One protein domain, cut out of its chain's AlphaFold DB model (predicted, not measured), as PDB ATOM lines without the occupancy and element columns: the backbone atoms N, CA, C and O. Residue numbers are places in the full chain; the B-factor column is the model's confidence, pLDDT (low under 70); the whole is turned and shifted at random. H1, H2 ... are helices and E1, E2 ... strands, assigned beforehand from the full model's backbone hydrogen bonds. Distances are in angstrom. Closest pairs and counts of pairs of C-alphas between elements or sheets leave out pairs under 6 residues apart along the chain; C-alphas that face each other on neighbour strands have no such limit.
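This is residues 11 to 73 of the 81 residues of an uncharacterized protein of Tumebacillus flagellatus (UniProt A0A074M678). With little regular structure, a short two-stranded parallel ribbon, E1 and E2, lies between helix H1, which packs on it, and helix H2 at the far end. The long unnamed stretch 38 to 64 loops out to Ala 42 and returns, residues 59 to 60 pairing with E1, before H2. The printed part has 63 residues, 25 in named elements, in the order E1, H1, E2, H2; the class is mixed. It is compact, radius of gyration of the C-alphas 11.1 A, spanning 28 by 27 by 17 A.

E1, residues 11 to 13, 6.6 A long, begins with C-alpha 11 at (-42.849, 23.616, 21.266). H1 is residues 17 to 26, 14.2 A. E2 is residues 34 to 37, 9.7 A. H2, residues 65 to 72, 10.4 A, ends with C-alpha 72 at (-43.340, 23.447, 32.328).

E1 and E2 are parallel neighbours at 40 degrees, with N 12 and O 35 2.9 A apart, within hydrogen-bond range. E1, H1 and E2 form a strand-helix-strand unit, two parallel strands joined through a helix, with a right-handed crossover. The closest C-alphas of E1 and H1 are Ile 12 and Ala 20, 5.8 A; those of H1 and E2 are Ala 20 and Tyr 36, 6.3 A. H2 is apart from E1 and H1. In H1 and H2 every O i to N i+4 pair is within hydrogen-bond range.

The C-alphas of Lys 28 and Ala 42, the two farthest apart, are 30.6 A apart. The printed part has no cut. The link E2 to H2 is long, 27 residues. Residue 50 has pLDDT under 70.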
ATOM      1  N   LEU A  11     -43.869  22.589  21.431       90.38
ATOM      2  CA  LEU A  11     -42.849  23.616  21.266       90.38
ATOM      3  C   LEU A  11     -41.667  23.004  20.534       90.38
ATOM      4  O   LEU A  11     -41.089  22.029  21.010       90.38
ATOM      5  N   ILE A  12     -41.315  23.573  19.386       91.56
ATOM      6  CA  ILE A  12     -40.214  23.099  18.554       91.56
ATOM      7  C   ILE A  12     -39.118  24.155  18.535       91.56
ATOM      8  O   ILE A  12     -39.353  25.263  18.061       91.56
ATOM      9  N   THR A  13     -37.925  23.807  19.012       89.62
ATOM     10  CA  THR A  13     -36.733  24.662  18.881       89.62
ATOM     11  C   THR A  13     -35.853  24.200  17.717       89.62
ATOM     12  O   THR A  13     -35.645  22.999  17.522       89.62
ATOM     13  N   ALA A  14     -35.380  25.150  16.907       88.56
ATOM     14  CA  ALA A  14     -34.537  24.904  15.736       88.56
ATOM     15  C   ALA A  14     -33.756  26.172  15.322       88.56
ATOM     16  O   ALA A  14     -34.208  27.282  15.619       88.56
ATOM     17  N   PRO A  15     -32.638  26.038  14.575       84.56
ATOM     18  CA  PRO A  15     -31.856  27.181  14.081       84.56
ATOM     19  C   PRO A  15     -32.652  28.185  13.245       84.56
ATOM     20  O   PRO A  15     -32.357  29.373  13.265       84.56
ATOM     21  N   ASP A  16     -33.660  27.698  12.528       88.06
ATOM     22  CA  ASP A  16     -34.550  28.486  11.690       88.06
ATOM     23  C   ASP A  16     -35.939  27.831  11.622       88.06
ATOM     24  O   ASP A  16     -36.131  26.658  11.974       88.06
ATOM     25  N   GLU A  17     -36.921  28.588  11.135       87.44
ATOM     26  CA  GLU A  17     -38.302  28.121  11.000       87.44
ATOM     27  C   GLU A  17     -38.427  26.933  10.025       87.44
ATOM     28  O   GLU A  17     -39.257  26.043  10.216       87.44
ATOM     29  N   GLY A  18     -37.572  26.856   9.002       91.19
ATOM     30  CA  GLY A  18     -37.519  25.726   8.071       91.19
ATOM     31  C   GLY A  18     -37.063  24.427   8.745       91.19
ATOM     32  O   GLY A  18     -37.569  23.345   8.432       91.19
ATOM     33  N   GLY A  19     -36.139  24.511   9.700       90.50
ATOM     34  CA  GLY A  19     -35.753  23.426  10.597       90.50
ATOM     35  C   GLY A  19     -36.920  22.978  11.473       90.50
ATOM     36  O   GLY A  19     -37.234  21.786  11.510       90.50
ATOM     37  N   ALA A  20     -37.628  23.927  12.090       91.31
ATOM     38  CA  ALA A  20     -38.803  23.623  12.907       91.31
ATOM     39  C   ALA A  20     -39.912  22.939  12.088       91.31
ATOM     40  O   ALA A  20     -40.457  21.919  12.512       91.31
ATOM     41  N   ARG A  21     -40.174  23.414  10.863       92.44
ATOM     42  CA  ARG A  21     -41.128  22.792   9.926       92.44
ATOM     43  C   ARG A  21     -40.727  21.367   9.542       92.44
ATOM     44  O   ARG A  21     -41.591  20.494   9.459       92.44
ATOM     45  N   ARG A  22     -39.433  21.101   9.323       94.00
ATOM     46  CA  ARG A  22     -38.925  19.741   9.047       94.00
ATOM     47  C   ARG A  22     -39.164  18.801  10.227       94.00
ATOM     48  O   ARG A  22     -39.629  17.681  10.015       94.00
ATOM     49  N   ILE A  23     -38.910  19.264  11.452       92.25
ATOM     50  CA  ILE A  23     -39.173  18.499  12.680       92.25
ATOM     51  C   ILE A  23     -40.676  18.238  12.843       92.25
ATOM     52  O   ILE A  23     -41.074  17.093  13.059       92.25
ATOM     53  N   ALA A  24     -41.515  19.264  12.669       92.56
ATOM     54  CA  ALA A  24     -42.970  19.132  12.731       92.56
ATOM     55  C   ALA A  24     -43.488  18.096  11.723       92.56
ATOM     56  O   ALA A  24     -44.247  17.196  12.085       92.56
ATOM     57  N   LYS A  25     -43.002  18.158  10.477       94.00
ATOM     58  CA  LYS A  25     -43.345  17.200   9.420       94.00
ATOM     59  C   LYS A  25     -42.920  15.774   9.775       94.00
ATOM     60  O   LYS A  25     -43.712  14.851   9.608       94.00
ATOM     61  N   ALA A  26     -41.708  15.586  10.300       93.00
ATOM     62  CA  ALA A  26     -41.226  14.276  10.743       93.00
ATOM     63  C   ALA A  26     -42.082  13.693  11.883       93.00
ATOM     64  O   ALA A  26     -42.265  12.480  11.972       93.00
ATOM     65  N   LYS A  27     -42.642  14.564  12.728       88.62
ATOM     66  CA  LYS A  27     -43.558  14.213  13.819       88.62
ATOM     67  C   LYS A  27     -45.034  14.172  13.404       88.62
ATOM     68  O   LYS A  27     -45.873  13.902  14.254       88.62
ATOM     69  N   LYS A  28     -45.340  14.383  12.115       92.94
ATOM     70  CA  LYS A  28     -46.701  14.436  11.551       92.94
ATOM     71  C   LYS A  28     -47.614  15.454  12.254       92.94
ATOM     72  O   LYS A  28     -48.810  15.220  12.365       92.94
ATOM     73  N   LEU A  29     -47.046  16.573  12.706       89.31
ATOM     74  CA  LEU A  29     -47.782  17.643  13.381       89.31
ATOM     75  C   LEU A  29     -48.397  18.601  12.360       89.31
ATOM     76  O   LEU A  29     -47.708  19.085  11.453       89.31
ATOM     77  N   ALA A  30     -49.677  18.914  12.530       89.38
ATOM     78  CA  ALA A  30     -50.355  19.936  11.748       89.38
ATOM     79  C   ALA A  30     -49.905  21.350  12.175       89.38
ATOM     80  O   ALA A  30     -49.471  21.540  13.310       89.38
ATOM     81  N   PRO A  31     -50.021  22.381  11.314       86.25
ATOM     82  CA  PRO A  31     -49.536  23.737  11.612       86.25
ATOM     83  C   PRO A  31     -50.074  24.366  12.907       86.25
ATOM     84  O   PRO A  31     -49.409  25.205  13.502       86.25
ATOM     85  N   TYR A  32     -51.269  23.973  13.348       86.69
ATOM     86  CA  TYR A  32     -51.879  24.465  14.586       86.69
ATOM     87  C   TYR A  32     -51.441  23.683  15.834       86.69
ATOM     88  O   TYR A  32     -51.696  24.136  16.945       86.69
ATOM     89  N   GLU A  33     -50.777  22.536  15.668       89.69
ATOM     90  CA  GLU A  33     -50.350  21.655  16.761       89.69
ATOM     91  C   GLU A  33     -48.955  21.985  17.279       89.69
ATOM     92  O   GLU A  33     -48.489  21.336  18.208       89.69
ATOM     93  N   TRP A  34     -48.254  22.966  16.709       90.56
ATOM     94  CA  TRP A  34     -46.916  23.321  17.165       90.56
ATOM     95  C   TRP A  34     -46.635  24.820  17.090       90.56
ATOM     96  O   TRP A  34     -47.336  25.588  16.433       90.56
ATOM     97  N   LEU A  35     -45.603  25.237  17.815       89.56
ATOM     98  CA  LEU A  35     -45.070  26.591  17.829       89.56
ATOM     99  C   LEU A  35     -43.553  26.537  17.736       89.56
ATOM    100  O   LEU A  35     -42.903  25.725  18.394       89.56
ATOM    101  N   TYR A  36     -42.998  27.446  16.946       89.81
ATOM    102  CA  TYR A  36     -41.563  27.642  16.859       89.81
ATOM    103  C   TYR A  36     -41.043  28.447  18.058       89.81
ATOM    104  O   TYR A  36     -41.591  29.502  18.387       89.81
ATOM    105  N   ILE A  37     -39.979  27.953  18.692       89.25
ATOM    106  CA  ILE A  37     -39.165  28.679  19.668       89.25
ATOM    107  C   ILE A  37     -37.852  29.063  18.966       89.25
ATOM    108  O   ILE A  37     -37.060  28.165  18.659       89.25
ATOM    109  N   PRO A  38     -37.623  30.355  18.671       86.38
ATOM    110  CA  PRO A  38     -36.426  30.783  17.960       86.38
ATOM    111  C   PRO A  38     -35.160  30.613  18.793       86.38
ATOM    112  O   PRO A  38     -35.207  30.637  20.020       86.38
ATOM    113  N   LEU A  39     -34.024  30.467  18.112       85.62
ATOM    114  CA  LEU A  39     -32.707  30.562  18.732       85.62
ATOM    115  C   LEU A  39     -32.150  31.976  18.553       85.62
ATOM    116  O   LEU A  39     -32.330  32.604  17.511       85.62
ATOM    117  N   ASP A  40     -31.435  32.454  19.561       84.38
ATOM    118  CA  ASP A  40     -30.611  33.647  19.479       84.38
ATOM    119  C   ASP A  40     -29.441  33.356  18.520       84.38
ATOM    120  O   ASP A  40     -28.694  32.398  18.737       84.38
ATOM    121  N   PRO A  41     -29.262  34.135  17.443       79.50
ATOM    122  CA  PRO A  41     -28.270  33.825  16.417       79.50
ATOM    123  C   PRO A  41     -26.820  33.994  16.897       79.50
ATOM    124  O   PRO A  41     -25.928  33.353  16.343       79.50
ATOM    125  N   ALA A  42     -26.572  34.816  17.923       84.00
ATOM    126  CA  ALA A  42     -25.232  35.068  18.451       84.00
ATOM    127  C   ALA A  42     -24.790  33.977  19.437       84.00
ATOM    128  O   ALA A  42     -23.632  33.561  19.441       84.00
ATOM    129  N   THR A  43     -25.716  33.492  20.263       83.56
ATOM    130  CA  THR A  43     -25.425  32.541  21.348       83.56
ATOM    131  C   THR A  43     -25.915  31.123  21.069       83.56
ATOM    132  O   THR A  43     -25.548  30.201  21.798       83.56
ATOM    133  N   ARG A  44     -26.741  30.934  20.031       77.75
ATOM    134  CA  ARG A  44     -27.467  29.691  19.710       77.75
ATOM    135  C   ARG A  44     -28.334  29.163  20.863       77.75
ATOM    136  O   ARG A  44     -28.659  27.978  20.886       77.75
ATOM    137  N   LYS A  45     -28.706  30.021  21.816       81.75
ATOM    138  CA  LYS A  45     -29.599  29.693  22.944       81.75
ATOM    139  C   LYS A  45     -31.056  29.917  22.561       81.75
ATOM    140  O   LYS A  45     -31.322  30.759  21.711       81.75
ATOM    141  N   CYS A  46     -32.007  29.213  23.172       83.12
ATOM    142  CA  CYS A  46     -33.415  29.449  22.863       83.12
ATOM    143  C   CYS A  46     -33.871  30.819  23.384       83.12
ATOM    144  O   CYS A  46     -33.594  31.205  24.518       83.12
ATOM    145  N   VAL A  47     -34.632  31.537  22.563       83.25
ATOM    146  CA  VAL A  47     -35.329  32.765  22.939       83.25
ATOM    147  C   VAL A  47     -36.750  32.394  23.339       83.25
ATOM    148  O   VAL A  47     -37.588  32.013  22.518       83.25
ATOM    149  N   LEU A  48     -37.035  32.503  24.632       81.56
ATOM    150  CA  LEU A  48     -38.345  32.186  25.186       81.56
ATOM    151  C   LEU A  48     -39.339  33.309  24.860       81.56
ATOM    152  O   LEU A  48     -39.335  34.367  25.481       81.56
ATOM    153  N   ALA A  49     -40.231  33.069  23.898       71.38
ATOM    154  CA  ALA A  49     -41.239  34.034  23.442       71.38
ATOM    155  C   ALA A  49     -42.442  34.168  24.406       71.38
ATOM    156  O   ALA A  49     -43.594  33.971  24.006       71.38
ATOM    157  N   GLY A  50     -42.187  34.417  25.697       69.44
ATOM    158  CA  GLY A  50     -43.228  34.568  26.729       69.44
ATOM    159  C   GLY A  50     -44.103  33.321  26.933       69.44
ATOM    160  O   GLY A  50     -45.218  33.409  27.444       69.44
ATOM    161  N   LYS A  51     -43.630  32.149  26.494       75.81
ATOM    162  CA  LYS A  51     -44.356  30.877  26.574       75.81
ATOM    163  C   LYS A  51     -44.134  30.242  27.943       75.81
ATOM    164  O   LYS A  51     -42.997  30.123  28.376       75.81
ATOM    165  N   THR A  52     -45.206  29.819  28.611       78.88
ATOM    166  CA  THR A  52     -45.155  29.078  29.884       78.88
ATOM    167  C   THR A  52     -46.376  28.159  30.009       78.88
ATOM    168  O   THR A  52     -47.414  28.441  29.414       78.88
ATOM    169  N   GLY A  53     -46.272  27.081  30.792       77.62
ATOM    170  CA  GLY A  53     -47.377  26.155  31.087       77.62
ATOM    171  C   GLY A  53     -47.493  24.942  30.155       77.62
ATOM    172  O   GLY A  53     -48.581  24.393  30.009       77.62
ATOM    173  N   PHE A  54     -46.400  24.522  29.513       81.81
ATOM    174  CA  PHE A  54     -46.368  23.393  28.582       81.81
ATOM    175  C   PHE A  54     -45.858  22.111  29.253       81.81
ATOM    176  O   PHE A  54     -44.768  22.114  29.812       81.81
ATOM    177  N   PRO A  55     -46.577  20.985  29.148       84.44
ATOM    178  CA  PRO A  55     -46.078  19.681  29.575       84.44
ATOM    179  C   PRO A  55     -44.743  19.288  28.919       84.44
ATOM    180  O   PRO A  55     -44.514  19.558  27.739       84.44
ATOM    181  N   ARG A  56     -43.872  18.583  29.660       83.44
ATOM    182  CA  ARG A  56     -42.534  18.170  29.178       83.44
ATOM    183  C   ARG A  56     -42.588  17.310  27.910       83.44
ATOM    184  O   ARG A  56     -41.711  17.419  27.063       83.44
ATOM    185  N   ASN A  57     -43.617  16.478  27.756       86.94
ATOM    186  CA  ASN A  57     -43.832  15.638  26.572       86.94
ATOM    187  C   ASN A  57     -44.197  16.438  25.306       86.94
ATOM    188  O   ASN A  57     -44.197  15.867  24.217       86.94
ATOM    189  N   HIS A  58     -44.500  17.735  25.427       88.31
ATOM    190  CA  HIS A  58     -44.756  18.621  24.288       88.31
ATOM    191  C   HIS A  58     -43.523  19.419  23.860       88.31
ATOM    192  O   HIS A  58     -43.579  20.165  22.885       88.31
ATOM    193  N   LEU A  59     -42.399  19.265  24.557       89.50
ATOM    194  CA  LEU A  59     -41.146  19.920  24.212       89.50
ATOM    195  C   LEU A  59     -40.385  19.054  23.203       89.50
ATOM    196  O   LEU A  59     -39.997  17.925  23.503       89.50
ATOM    197  N   ILE A  60     -40.180  19.573  21.994       88.25
ATOM    198  CA  ILE A  60     -39.470  18.897  20.908       88.25
ATOM    199  C   ILE A  60     -38.234  19.711  20.517       88.25
ATOM    200  O   ILE A  60     -38.324  20.829  20.018       88.25
ATOM    201  N   GLY A  61     -37.061  19.116  20.704       85.31
ATOM    202  CA  GLY A  61     -35.773  19.739  20.413       85.31
ATOM    203  C   GLY A  61     -34.905  19.844  21.661       85.31
ATOM    204  O   GLY A  61     -35.122  19.137  22.645       85.31
ATOM    205  N   SER A  62     -33.896  20.705  21.599       81.62
ATOM    206  CA  SER A  62     -32.879  20.856  22.640       81.62
ATOM    207  C   SER A  62     -33.230  22.005  23.579       81.62
ATOM    208  O   SER A  62     -32.715  23.105  23.426       81.62
ATOM    209  N   PHE A  63     -34.118  21.743  24.538       85.88
ATOM    210  CA  PHE A  63     -34.383  22.670  25.638       85.88
ATOM    211  C   PHE A  63     -33.403  22.420  26.785       85.88
ATOM    212  O   PHE A  63     -33.172  21.266  27.164       85.88
ATOM    213  N   THR A  64     -32.841  23.481  27.356       85.50
ATOM    214  CA  THR A  64     -31.999  23.376  28.554       85.50
ATOM    215  C   THR A  64     -32.844  23.035  29.791       85.50
ATOM    216  O   THR A  64     -34.057  23.267  29.799       85.50
ATOM    217  N   PRO A  65     -32.250  22.498  30.872       85.31
ATOM    218  CA  PRO A  65     -32.972  22.264  32.122       85.31
ATOM    219  C   PRO A  65     -33.667  23.520  32.670       85.31
ATOM    220  O   PRO A  65     -34.780  23.434  33.189       85.31
ATOM    221  N   GLU A  66     -33.038  24.686  32.536       83.75
ATOM    222  CA  GLU A  66     -33.585  25.979  32.952       83.75
ATOM    223  C   GLU A  66     -34.803  26.364  32.104       83.75
ATOM    224  O   GLU A  66     -35.842  26.737  32.649       83.75
ATOM    225  N   GLU A  67     -34.711  26.207  30.781       83.94
ATOM    226  CA  GLU A  67     -35.821  26.460  29.856       83.94
ATOM    227  C   GLU A  67     -36.993  25.518  30.129       83.94
ATOM    228  O   GLU A  67     -38.140  25.958  30.158       83.94
ATOM    229  N   ILE A  68     -36.719  24.237  30.396       86.00
ATOM    230  CA  ILE A  68     -37.750  23.259  30.755       86.00
ATOM    231  C   ILE A  68     -38.487  23.709  32.018       86.00
ATOM    232  O   ILE A  68     -39.712  23.705  32.001       86.00
ATOM    233  N   LYS A  69     -37.791  24.147  33.078       85.00
ATOM    234  CA  LYS A  69     -38.439  24.642  34.315       85.00
ATOM    235  C   LYS A  69     -39.372  25.825  34.044       85.00
ATOM    236  O   LYS A  69     -40.499  25.852  34.538       85.00
ATOM    237  N   VAL A  70     -38.925  26.785  33.230       84.50
ATOM    238  CA  VAL A  70     -39.732  27.957  32.847       84.50
ATOM    239  C   VAL A  70     -40.954  27.537  32.022       84.50
ATOM    240  O   VAL A  70     -42.074  27.988  32.276       84.50
ATOM    241  N   LEU A  71     -40.754  26.645  31.050       83.12
ATOM    242  CA  LEU A  71     -41.795  26.204  30.127       83.12
ATOM    243  C   LEU A  71     -42.829  25.312  30.804       83.12
ATOM    244  O   LEU A  71     -44.017  25.504  30.564       83.12
ATOM    245  N   THR A  72     -42.423  24.384  31.666       82.62
ATOM    246  CA  THR A  72     -43.340  23.447  32.328       82.62
ATOM    247  C   THR A  72     -44.000  24.020  33.569       82.62
ATOM    248  O   THR A  72     -44.937  23.410  34.079       82.62
ATOM    249  N   ARG A  73     -43.531  25.178  34.062       72.88
ATOM    250  CA  ARG A  73     -43.887  25.715  35.388       72.88
ATOM    251  C   ARG A  73     -43.691  24.686  36.512       72.88
ATOM    252  O   ARG A  73     -44.248  24.853  37.595       72.88
TER     253      ARG A  73